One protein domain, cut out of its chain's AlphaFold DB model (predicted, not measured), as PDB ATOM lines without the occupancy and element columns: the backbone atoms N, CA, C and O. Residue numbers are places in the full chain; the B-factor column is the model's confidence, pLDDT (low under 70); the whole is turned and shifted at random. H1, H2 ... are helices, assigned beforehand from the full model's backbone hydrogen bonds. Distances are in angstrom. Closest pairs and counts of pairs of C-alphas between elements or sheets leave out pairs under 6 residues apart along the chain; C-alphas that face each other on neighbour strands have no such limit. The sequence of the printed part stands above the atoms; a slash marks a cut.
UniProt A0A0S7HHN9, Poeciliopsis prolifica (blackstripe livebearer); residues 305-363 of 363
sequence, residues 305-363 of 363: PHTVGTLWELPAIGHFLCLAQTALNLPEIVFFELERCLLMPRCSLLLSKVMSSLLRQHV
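What this domain is: This is residues 305 to 363 of the 363 residues of a protein of Poeciliopsis prolifica (blackstripe livebearer) (UniProt A0A0S7HHN9). The longest helix, H5, and H2 make two opposite sides of a small, loosely closed ring of helices, with H4 between them at one end and the short H3 at the other. The short H1 packs on H4, and H1 and the tail of residues 360 to 363 lie at opposite ends of the long axis. The printed part has 59 residues, with five named helices in the order H1, H2, H3, H4, H5 and no named strand; the class is all helix. It is compact, with a radius of gyration of the C-alphas of 11.6 A, and elongated, spanning 38 by 23 by 17 A.

Where its parts are: H5, residues 349 to 359, is 15.0 A long and ends with C-alpha 359 at (-50.927, -28.117, -8.574). H4 is residues 335 to 343, 12.4 A long. H3 is residues 325 to 328, 5.5 A. H2, residues 314 to 323, is 14.3 A long and begins with C-alpha 314 at (-41.510, -22.180, -25.504). H1, residues 305 to 308, 5.9 A, begins with C-alpha 305 at (-29.003, -26.199, -21.707).

How they stand to each other: H5 touches H4, about perpendicular at 77 degrees; their closest C-alphas, those of Leu 351 and Cys 341, are 5.8 A apart. H5 and H3 only just touch, with 3 pairs of C-alphas within 8 A, the closest being Ser 357 and Leu 328 at 5.6 A. H4 touches H1, closest at the C-alphas of Leu 343 and Pro 305, 6.1 A. H2 and H4 are close but not clearly touching, with the C-alphas of Gly 318 and Phe 335 closest at 6.9 A, at a steep tilt of 62 degrees, opposite ways. H2 and H3 meet only through their link. H2 and H5 are only just apart, 8.5 A at the closest. In H2, H4 and H5 every O i to N i+4 pair is within hydrogen-bond range; H1 and H3 are too short for such a pair.

The domain as a whole: The two C-alphas farthest apart, those of His 306 and Val 363, are 37.9 A apart. The printed part has no cut and ends at the chain's last residue. The links are tight but for H3 to H4, which is short, and no link is long. The mean pLDDT of the printed part is 81.3; residues 305 to 309 and 361 to 363 are under 70.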
ATOM      1  N   PRO A 305     -29.011 -27.216 -20.645       62.56
ATOM      2  CA  PRO A 305     -29.003 -26.199 -21.707       62.56
ATOM      3  C   PRO A 305     -29.586 -26.691 -23.035       62.56
ATOM      4  O   PRO A 305     -30.216 -25.928 -23.767       62.56
ATOM      5  N   HIS A 306     -29.436 -27.983 -23.328       58.69
ATOM      6  CA  HIS A 306     -29.972 -28.617 -24.532       58.69
ATOM      7  C   HIS A 306     -31.510 -28.692 -24.545       58.69
ATOM      8  O   HIS A 306     -32.102 -28.784 -25.619       58.69
ATOM      9  N   THR A 307     -32.174 -28.626 -23.385       62.84
ATOM     10  CA  THR A 307     -33.638 -28.707 -23.294       62.84
ATOM     11  C   THR A 307     -34.297 -27.405 -23.746       62.84
ATOM     12  O   THR A 307     -35.167 -27.429 -24.609       62.84
ATOM     13  N   VAL A 308     -33.860 -26.250 -23.229       65.81
ATOM     14  CA  VAL A 308     -34.503 -24.959 -23.551       65.81
ATOM     15  C   VAL A 308     -34.302 -24.585 -25.021       65.81
ATOM     16  O   VAL A 308     -35.263 -24.221 -25.693       65.81
ATOM     17  N   GLY A 309     -33.093 -24.774 -25.562       67.81
ATOM     18  CA  GLY A 309     -32.782 -24.469 -26.966       67.81
ATOM     19  C   GLY A 309     -33.466 -25.368 -28.009       67.81
ATOM     20  O   GLY A 309     -33.387 -25.069 -29.199       67.81
ATOM     21  N   THR A 310     -34.130 -26.455 -27.596       72.81
ATOM     22  CA  THR A 310     -34.888 -27.354 -28.492       72.81
ATOM     23  C   THR A 310     -36.407 -27.302 -28.275       72.81
ATOM     24  O   THR A 310     -37.162 -27.845 -29.086       72.81
ATOM     25  N   LEU A 311     -36.882 -26.594 -27.241       77.25
ATOM     26  CA  LEU A 311     -38.303 -26.385 -26.958       77.25
ATOM     27  C   LEU A 311     -38.912 -25.317 -27.882       77.25
ATOM     28  O   LEU A 311     -39.157 -24.178 -27.490       77.25
ATOM     29  N   TRP A 312     -39.248 -25.716 -29.110       83.50
ATOM     30  CA  TRP A 312     -40.049 -24.917 -30.053       83.50
ATOM     31  C   TRP A 312     -41.436 -24.526 -29.500       83.50
ATOM     32  O   TRP A 312     -42.046 -23.573 -29.977       83.50
ATOM     33  N   GLU A 313     -41.918 -25.225 -28.467       86.19
ATOM     34  CA  GLU A 313     -43.142 -24.910 -27.718       86.19
ATOM     35  C   GLU A 313     -42.995 -23.690 -26.786       86.19
ATOM     36  O   GLU A 313     -43.998 -23.142 -26.328       86.19
ATOM     37  N   LEU A 314     -41.772 -23.224 -26.502       85.00
ATOM     38  CA  LEU A 314     -41.510 -22.180 -25.504       85.00
ATOM     39  C   LEU A 314     -42.275 -20.856 -25.733       85.00
ATOM     40  O   LEU A 314     -42.821 -20.328 -24.759       85.00
ATOM     41  N   PRO A 315     -42.421 -20.326 -26.967       86.38
ATOM     42  CA  PRO A 315     -43.264 -19.155 -27.214       86.38
ATOM     43  C   PRO A 315     -44.749 -19.406 -26.912       86.38
ATOM     44  O   PRO A 315     -45.440 -18.498 -26.452       86.38
ATOM     45  N   ALA A 316     -45.244 -20.632 -27.120       89.06
ATOM     46  CA  ALA A 316     -46.623 -21.007 -26.808       89.06
ATOM     47  C   ALA A 316     -46.840 -21.164 -25.293       89.06
ATOM     48  O   ALA A 316     -47.847 -20.684 -24.774       89.06
ATOM     49  N   ILE A 317     -45.871 -21.744 -24.574       87.81
ATOM     50  CA  ILE A 317     -45.856 -21.810 -23.103       87.81
ATOM     51  C   ILE A 317     -45.862 -20.392 -22.513       87.81
ATOM     52  O   ILE A 317     -46.682 -20.089 -21.648       87.81
ATOM     53  N   GLY A 318     -45.003 -19.498 -23.015       88.94
ATOM     54  CA  GLY A 318     -44.965 -18.100 -22.582       88.94
ATOM     55  C   GLY A 318     -46.274 -17.363 -22.853       88.94
ATOM     56  O   GLY A 318     -46.822 -16.733 -21.950       88.94
ATOM     57  N   HIS A 319     -46.833 -17.503 -24.058       89.81
ATOM     58  CA  HIS A 319     -48.121 -16.901 -24.405       89.81
ATOM     59  C   HIS A 319     -49.266 -17.411 -23.513       89.81
ATOM     60  O   HIS A 319     -50.048 -16.605 -23.006       89.81
ATOM     61  N   PHE A 320     -49.333 -18.723 -23.258       91.69
ATOM     62  CA  PHE A 320     -50.309 -19.314 -22.342       91.69
ATOM     63  C   PHE A 320     -50.181 -18.750 -20.922       91.69
ATOM     64  O   PHE A 320     -51.186 -18.350 -20.339       91.69
ATOM     65  N   LEU A 321     -48.965 -18.671 -20.373       89.38
ATOM     66  CA  LEU A 321     -48.751 -18.164 -19.016       89.38
ATOM     67  C   LEU A 321     -49.095 -16.669 -18.887       89.38
ATOM     68  O   LEU A 321     -49.632 -16.271 -17.856       89.38
ATOM     69  N   CYS A 322     -48.874 -15.862 -19.931       89.38
ATOM     70  CA  CYS A 322     -49.334 -14.470 -19.975       89.38
ATOM     71  C   CYS A 322     -50.871 -14.363 -19.994       89.38
ATOM     72  O   CYS A 322     -51.435 -13.554 -19.264       89.38
ATOM     73  N   LEU A 323     -51.570 -15.201 -20.770       90.50
ATOM     74  CA  LEU A 323     -53.043 -15.244 -20.758       90.50
ATOM     75  C   LEU A 323     -53.601 -15.753 -19.417       90.50
ATOM     76  O   LEU A 323     -54.623 -15.264 -18.938       90.50
ATOM     77  N   ALA A 324     -52.921 -16.714 -18.791       87.81
ATOM     78  CA  ALA A 324     -53.301 -17.297 -17.507       87.81
ATOM     79  C   ALA A 324     -52.858 -16.461 -16.288       87.81
ATOM     80  O   ALA A 324     -53.195 -16.824 -15.159       87.81
ATOM     81  N   GLN A 325     -52.135 -15.350 -16.484       89.06
ATOM     82  CA  GLN A 325     -51.474 -14.586 -15.420       89.06
ATOM     83  C   GLN A 325     -52.435 -14.192 -14.286       89.06
ATOM     84  O   GLN A 325     -52.158 -14.464 -13.116       89.06
ATOM     85  N   THR A 326     -53.592 -13.619 -14.630       85.75
ATOM     86  CA  THR A 326     -54.627 -13.205 -13.666       85.75
ATOM     87  C   THR A 326     -55.292 -14.396 -12.971       85.75
ATOM     88  O   THR A 326     -55.605 -14.317 -11.787       85.75
ATOM     89  N   ALA A 327     -55.489 -15.513 -13.680       85.75
ATOM     90  CA  ALA A 327     -56.152 -16.706 -13.144       85.75
ATOM     91  C   ALA A 327     -55.249 -17.511 -12.191       85.75
ATOM     92  O   ALA A 327     -55.731 -18.091 -11.222       85.75
ATOM     93  N   LEU A 328     -53.937 -17.525 -12.445       84.38
ATOM     94  CA  LEU A 328     -52.935 -18.245 -11.650       84.38
ATOM     95  C   LEU A 328     -52.200 -17.345 -10.634       84.38
ATOM     96  O   LEU A 328     -51.312 -17.827  -9.925       84.38
ATOM     97  N   ASN A 329     -52.572 -16.060 -10.553       86.75
ATOM     98  CA  ASN A 329     -51.954 -15.022  -9.717       86.75
ATOM     99  C   ASN A 329     -50.421 -14.945  -9.890       86.75
ATOM    100  O   ASN A 329     -49.649 -15.021  -8.927       86.75
ATOM    101  N   LEU A 330     -49.980 -14.862 -11.147       85.75
ATOM    102  CA  LEU A 330     -48.565 -14.826 -11.522       85.75
ATOM    103  C   LEU A 330     -48.037 -13.380 -11.598       85.75
ATOM    104  O   LEU A 330     -48.783 -12.466 -11.965       85.75
ATOM    105  N   PRO A 331     -46.747 -13.147 -11.280       84.38
ATOM    106  CA  PRO A 331     -46.095 -11.872 -11.577       84.38
ATOM    107  C   PRO A 331     -46.030 -11.635 -13.095       84.38
ATOM    108  O   PRO A 331     -46.325 -12.532 -13.883       84.38
ATOM    109  N   GLU A 332     -45.626 -10.434 -13.507       87.31
ATOM    110  CA  GLU A 332     -45.320 -10.146 -14.913       87.31
ATOM    111  C   GLU A 332     -44.222 -11.092 -15.431       87.31
ATOM    112  O   GLU A 332     -43.232 -11.344 -14.744       87.31
ATOM    113  N   ILE A 333     -44.427 -11.657 -16.626       85.81
ATOM    114  CA  ILE A 333     -43.605 -12.752 -17.154       85.81
ATOM    115  C   ILE A 333     -42.696 -12.221 -18.259       85.81
ATOM    116  O   ILE A 333     -43.097 -12.082 -19.414       85.81
ATOM    117  N   VAL A 334     -41.441 -11.957 -17.906       87.12
ATOM    118  CA  VAL A 334     -40.395 -11.614 -18.875       87.12
ATOM    119  C   VAL A 334     -39.898 -12.897 -19.547       87.12
ATOM    120  O   VAL A 334     -39.570 -13.868 -18.867       87.12
ATOM    121  N   PHE A 335     -39.794 -12.908 -20.879       82.94
ATOM    122  CA  PHE A 335     -39.416 -14.106 -21.648       82.94
ATOM    123  C   PHE A 335     -38.060 -14.706 -21.215       82.94
ATOM    124  O   PHE A 335     -37.952 -15.914 -21.024       82.94
ATOM    125  N   PHE A 336     -37.073 -13.853 -20.922       81.88
ATOM    126  CA  PHE A 336     -35.778 -14.254 -20.356       81.88
ATOM    127  C   PHE A 336     -35.894 -14.956 -18.987       81.88
ATOM    128  O   PHE A 336     -35.139 -15.881 -18.689       81.88
ATOM    129  N   GLU A 337     -36.853 -14.567 -18.137       84.31
ATOM    130  CA  GLU A 337     -37.092 -15.269 -16.869       84.31
ATOM    131  C   GLU A 337     -37.746 -16.639 -17.071       84.31
ATOM    132  O   GLU A 337     -37.481 -17.549 -16.286       84.31
ATOM    133  N   LEU A 338     -38.552 -16.802 -18.125       85.81
ATOM    134  CA  LEU A 338     -39.154 -18.080 -18.507       85.81
ATOM    135  C   LEU A 338     -38.096 -19.055 -19.056       85.81
ATOM    136  O   LEU A 338     -38.028 -20.202 -18.615       85.81
ATOM    137  N   GLU A 339     -37.213 -18.588 -19.945       85.19
ATOM    138  CA  GLU A 339     -36.031 -19.341 -20.395       85.19
ATOM    139  C   GLU A 339     -35.178 -19.779 -19.197       85.19
ATOM    140  O   GLU A 339     -34.919 -20.969 -18.998       85.19
ATOM    141  N   ARG A 340     -34.813 -18.825 -18.327       81.62
ATOM    142  CA  ARG A 340     -34.013 -19.073 -17.121       81.62
ATOM    143  C   ARG A 340     -34.697 -20.031 -16.140       81.62
ATOM    144  O   ARG A 340     -34.008 -20.817 -15.488       81.62
ATOM    145  N   CYS A 341     -36.028 -19.992 -16.010       83.31
ATOM    146  CA  CYS A 341     -36.738 -20.871 -15.080       83.31
ATOM    147  C   CYS A 341     -36.821 -22.320 -15.558       83.31
ATOM    148  O   CYS A 341     -36.825 -23.217 -14.721       83.31
ATOM    149  N   LEU A 342     -36.856 -22.553 -16.871       82.00
ATOM    150  CA  LEU A 342     -36.804 -23.899 -17.443       82.00
ATOM    151  C   LEU A 342     -35.365 -24.435 -17.510       82.00
ATOM    152  O   LEU A 342     -35.160 -25.634 -17.351       82.00
ATOM    153  N   LEU A 343     -34.373 -23.550 -17.665       81.25
ATOM    154  CA  LEU A 343     -32.949 -23.898 -17.658       81.25
ATOM    155  C   LEU A 343     -32.455 -24.383 -16.283       81.25
ATOM    156  O   LEU A 343     -31.665 -25.324 -16.212       81.25
ATOM    157  N   MET A 344     -32.928 -23.757 -15.195       80.50
ATOM    158  CA  MET A 344     -32.621 -24.145 -13.809       80.50
ATOM    159  C   MET A 344     -33.892 -24.220 -12.931       80.50
ATOM    160  O   MET A 344     -34.119 -23.345 -12.086       80.50
ATOM    161  N   PRO A 345     -34.713 -25.284 -13.067       78.94
ATOM    162  CA  PRO A 345     -36.014 -25.411 -12.396       78.94
ATOM    163  C   PRO A 345     -35.980 -25.259 -10.873       78.94
ATOM    164  O   PRO A 345     -36.843 -24.603 -10.289       78.94
ATOM    165  N   ARG A 346     -34.959 -25.827 -10.218       76.38
ATOM    166  CA  ARG A 346     -34.808 -25.805  -8.750       76.38
ATOM    167  C   ARG A 346     -34.451 -24.420  -8.194       76.38
ATOM    168  O   ARG A 346     -34.621 -24.195  -7.001       76.38
ATOM    169  N   CYS A 347     -33.998 -23.501  -9.047       74.38
ATOM    170  CA  CYS A 347     -33.500 -22.175  -8.672       74.38
ATOM    171  C   CYS A 347     -34.472 -21.038  -9.045       74.38
ATOM    172  O   CYS A 347     -34.104 -19.865  -8.960       74.38
ATOM    173  N   SER A 348     -35.701 -21.350  -9.483       85.75
ATOM    174  CA  SER A 348     -36.663 -20.335  -9.929       85.75
ATOM    175  C   SER A 348     -37.914 -20.228  -9.061       85.75
ATOM    176  O   SER A 348     -38.778 -21.108  -9.034       85.75
ATOM    177  N   LEU A 349     -38.067 -19.056  -8.438       84.56
ATOM    178  CA  LEU A 349     -39.290 -18.648  -7.752       84.56
ATOM    179  C   LEU A 349     -40.483 -18.500  -8.717       84.56
ATOM    180  O   LEU A 349     -41.619 -18.715  -8.299       84.56
ATOM    181  N   LEU A 350     -40.247 -18.169  -9.994       86.75
ATOM    182  CA  LEU A 350     -41.304 -18.089 -11.010       86.75
ATOM    183  C   LEU A 350     -41.881 -19.480 -11.290       86.75
ATOM    184  O   LEU A 350     -43.085 -19.672 -11.144       86.75
ATOM    185  N   LEU A 351     -41.030 -20.466 -11.599       87.62
ATOM    186  CA  LEU A 351     -41.494 -21.835 -11.841       87.62
ATOM    187  C   LEU A 351     -42.104 -22.450 -10.575       87.62
ATOM    188  O   LEU A 351     -43.151 -23.084 -10.654       87.62
ATOM    189  N   SER A 352     -41.517 -22.200  -9.400       86.81
ATOM    190  CA  SER A 352     -42.095 -22.612  -8.115       86.81
ATOM    191  C   SER A 352     -43.518 -22.068  -7.921       86.81
ATOM    192  O   SER A 352     -44.411 -22.830  -7.545       86.81
ATOM    193  N   LYS A 353     -43.773 -20.790  -8.245       86.75
ATOM    194  CA  LYS A 353     -45.123 -20.198  -8.225       86.75
ATOM    195  C   LYS A 353     -46.047 -20.812  -9.278       86.75
ATOM    196  O   LYS A 353     -47.155 -21.189  -8.919       86.75
ATOM    197  N   VAL A 354     -45.602 -20.963 -10.528       87.94
ATOM    198  CA  VAL A 354     -46.394 -21.580 -11.613       87.94
ATOM    199  C   VAL A 354     -46.828 -22.995 -11.229       87.94
ATOM    200  O   VAL A 354     -48.022 -23.286 -11.221       87.94
ATOM    201  N   MET A 355     -45.890 -23.849 -10.813       86.44
ATOM    202  CA  MET A 355     -46.186 -25.211 -10.365       86.44
ATOM    203  C   MET A 355     -47.080 -25.217  -9.117       86.44
ATOM    204  O   MET A 355     -48.014 -26.009  -9.047       86.44
ATOM    205  N   SER A 356     -46.864 -24.305  -8.161       87.19
ATOM    206  CA  SER A 356     -47.725 -24.188  -6.973       87.19
ATOM    207  C   SER A 356     -49.151 -23.747  -7.308       87.19
ATOM    208  O   SER A 356     -50.084 -24.220  -6.671       87.19
ATOM    209  N   SER A 357     -49.348 -22.853  -8.281       85.38
ATOM    210  CA  SER A 357     -50.683 -22.410  -8.706       85.38
ATOM    211  C   SER A 357     -51.400 -23.458  -9.563       85.38
ATOM    212  O   SER A 357     -52.609 -23.597  -9.433       85.38
ATOM    213  N   LEU A 358     -50.674 -24.224 -10.388       83.94
ATOM    214  CA  LEU A 358     -51.238 -25.300 -11.216       83.94
ATOM    215  C   LEU A 358     -51.548 -26.585 -10.426       83.94
ATOM    216  O   LEU A 358     -52.491 -27.292 -10.765       83.94
ATOM    217  N   LEU A 359     -50.763 -26.900  -9.388       81.31
ATOM    218  CA  LEU A 359     -50.927 -28.117  -8.574       81.31
ATOM    219  C   LEU A 359     -51.755 -27.908  -7.296       81.31
ATOM    220  O   LEU A 359     -52.080 -28.881  -6.613       81.31
ATOM    221  N   ARG A 360     -52.136 -26.669  -6.964       73.75
ATOM    222  CA  ARG A 360     -53.176 -26.410  -5.959       73.75
ATOM    223  C   ARG A 360     -54.510 -26.922  -6.490       73.75
ATOM    224  O   ARG A 360     -55.115 -26.304  -7.360       73.75
ATOM    225  N   GLN A 361     -54.990 -28.027  -5.925       58.62
ATOM    226  CA  GLN A 361     -56.382 -28.428  -6.103       58.62
ATOM    227  C   GLN A 361     -57.290 -27.300  -5.609       58.62
ATOM    228  O   GLN A 361     -57.200 -26.881  -4.453       58.62
ATOM    229  N   HIS A 362     -58.147 -26.807  -6.499       57.78
ATOM    230  CA  HIS A 362     -59.145 -25.800  -6.174       57.78
ATOM    231  C   HIS A 362     -60.343 -26.500  -5.518       57.78
ATOM    232  O   HIS A 362     -61.277 -26.925  -6.198       57.78
ATOM    233  N   VAL A 363     -60.240 -26.686  -4.199       40.12
ATOM    234  CA  VAL A 363     -61.319 -27.155  -3.308       40.12
ATOM    235  C   VAL A 363     -62.247 -25.989  -2.968       40.12
ATOM    236  O   VAL A 363     -61.724 -24.858  -2.846       40.12
TER     237      VAL A 363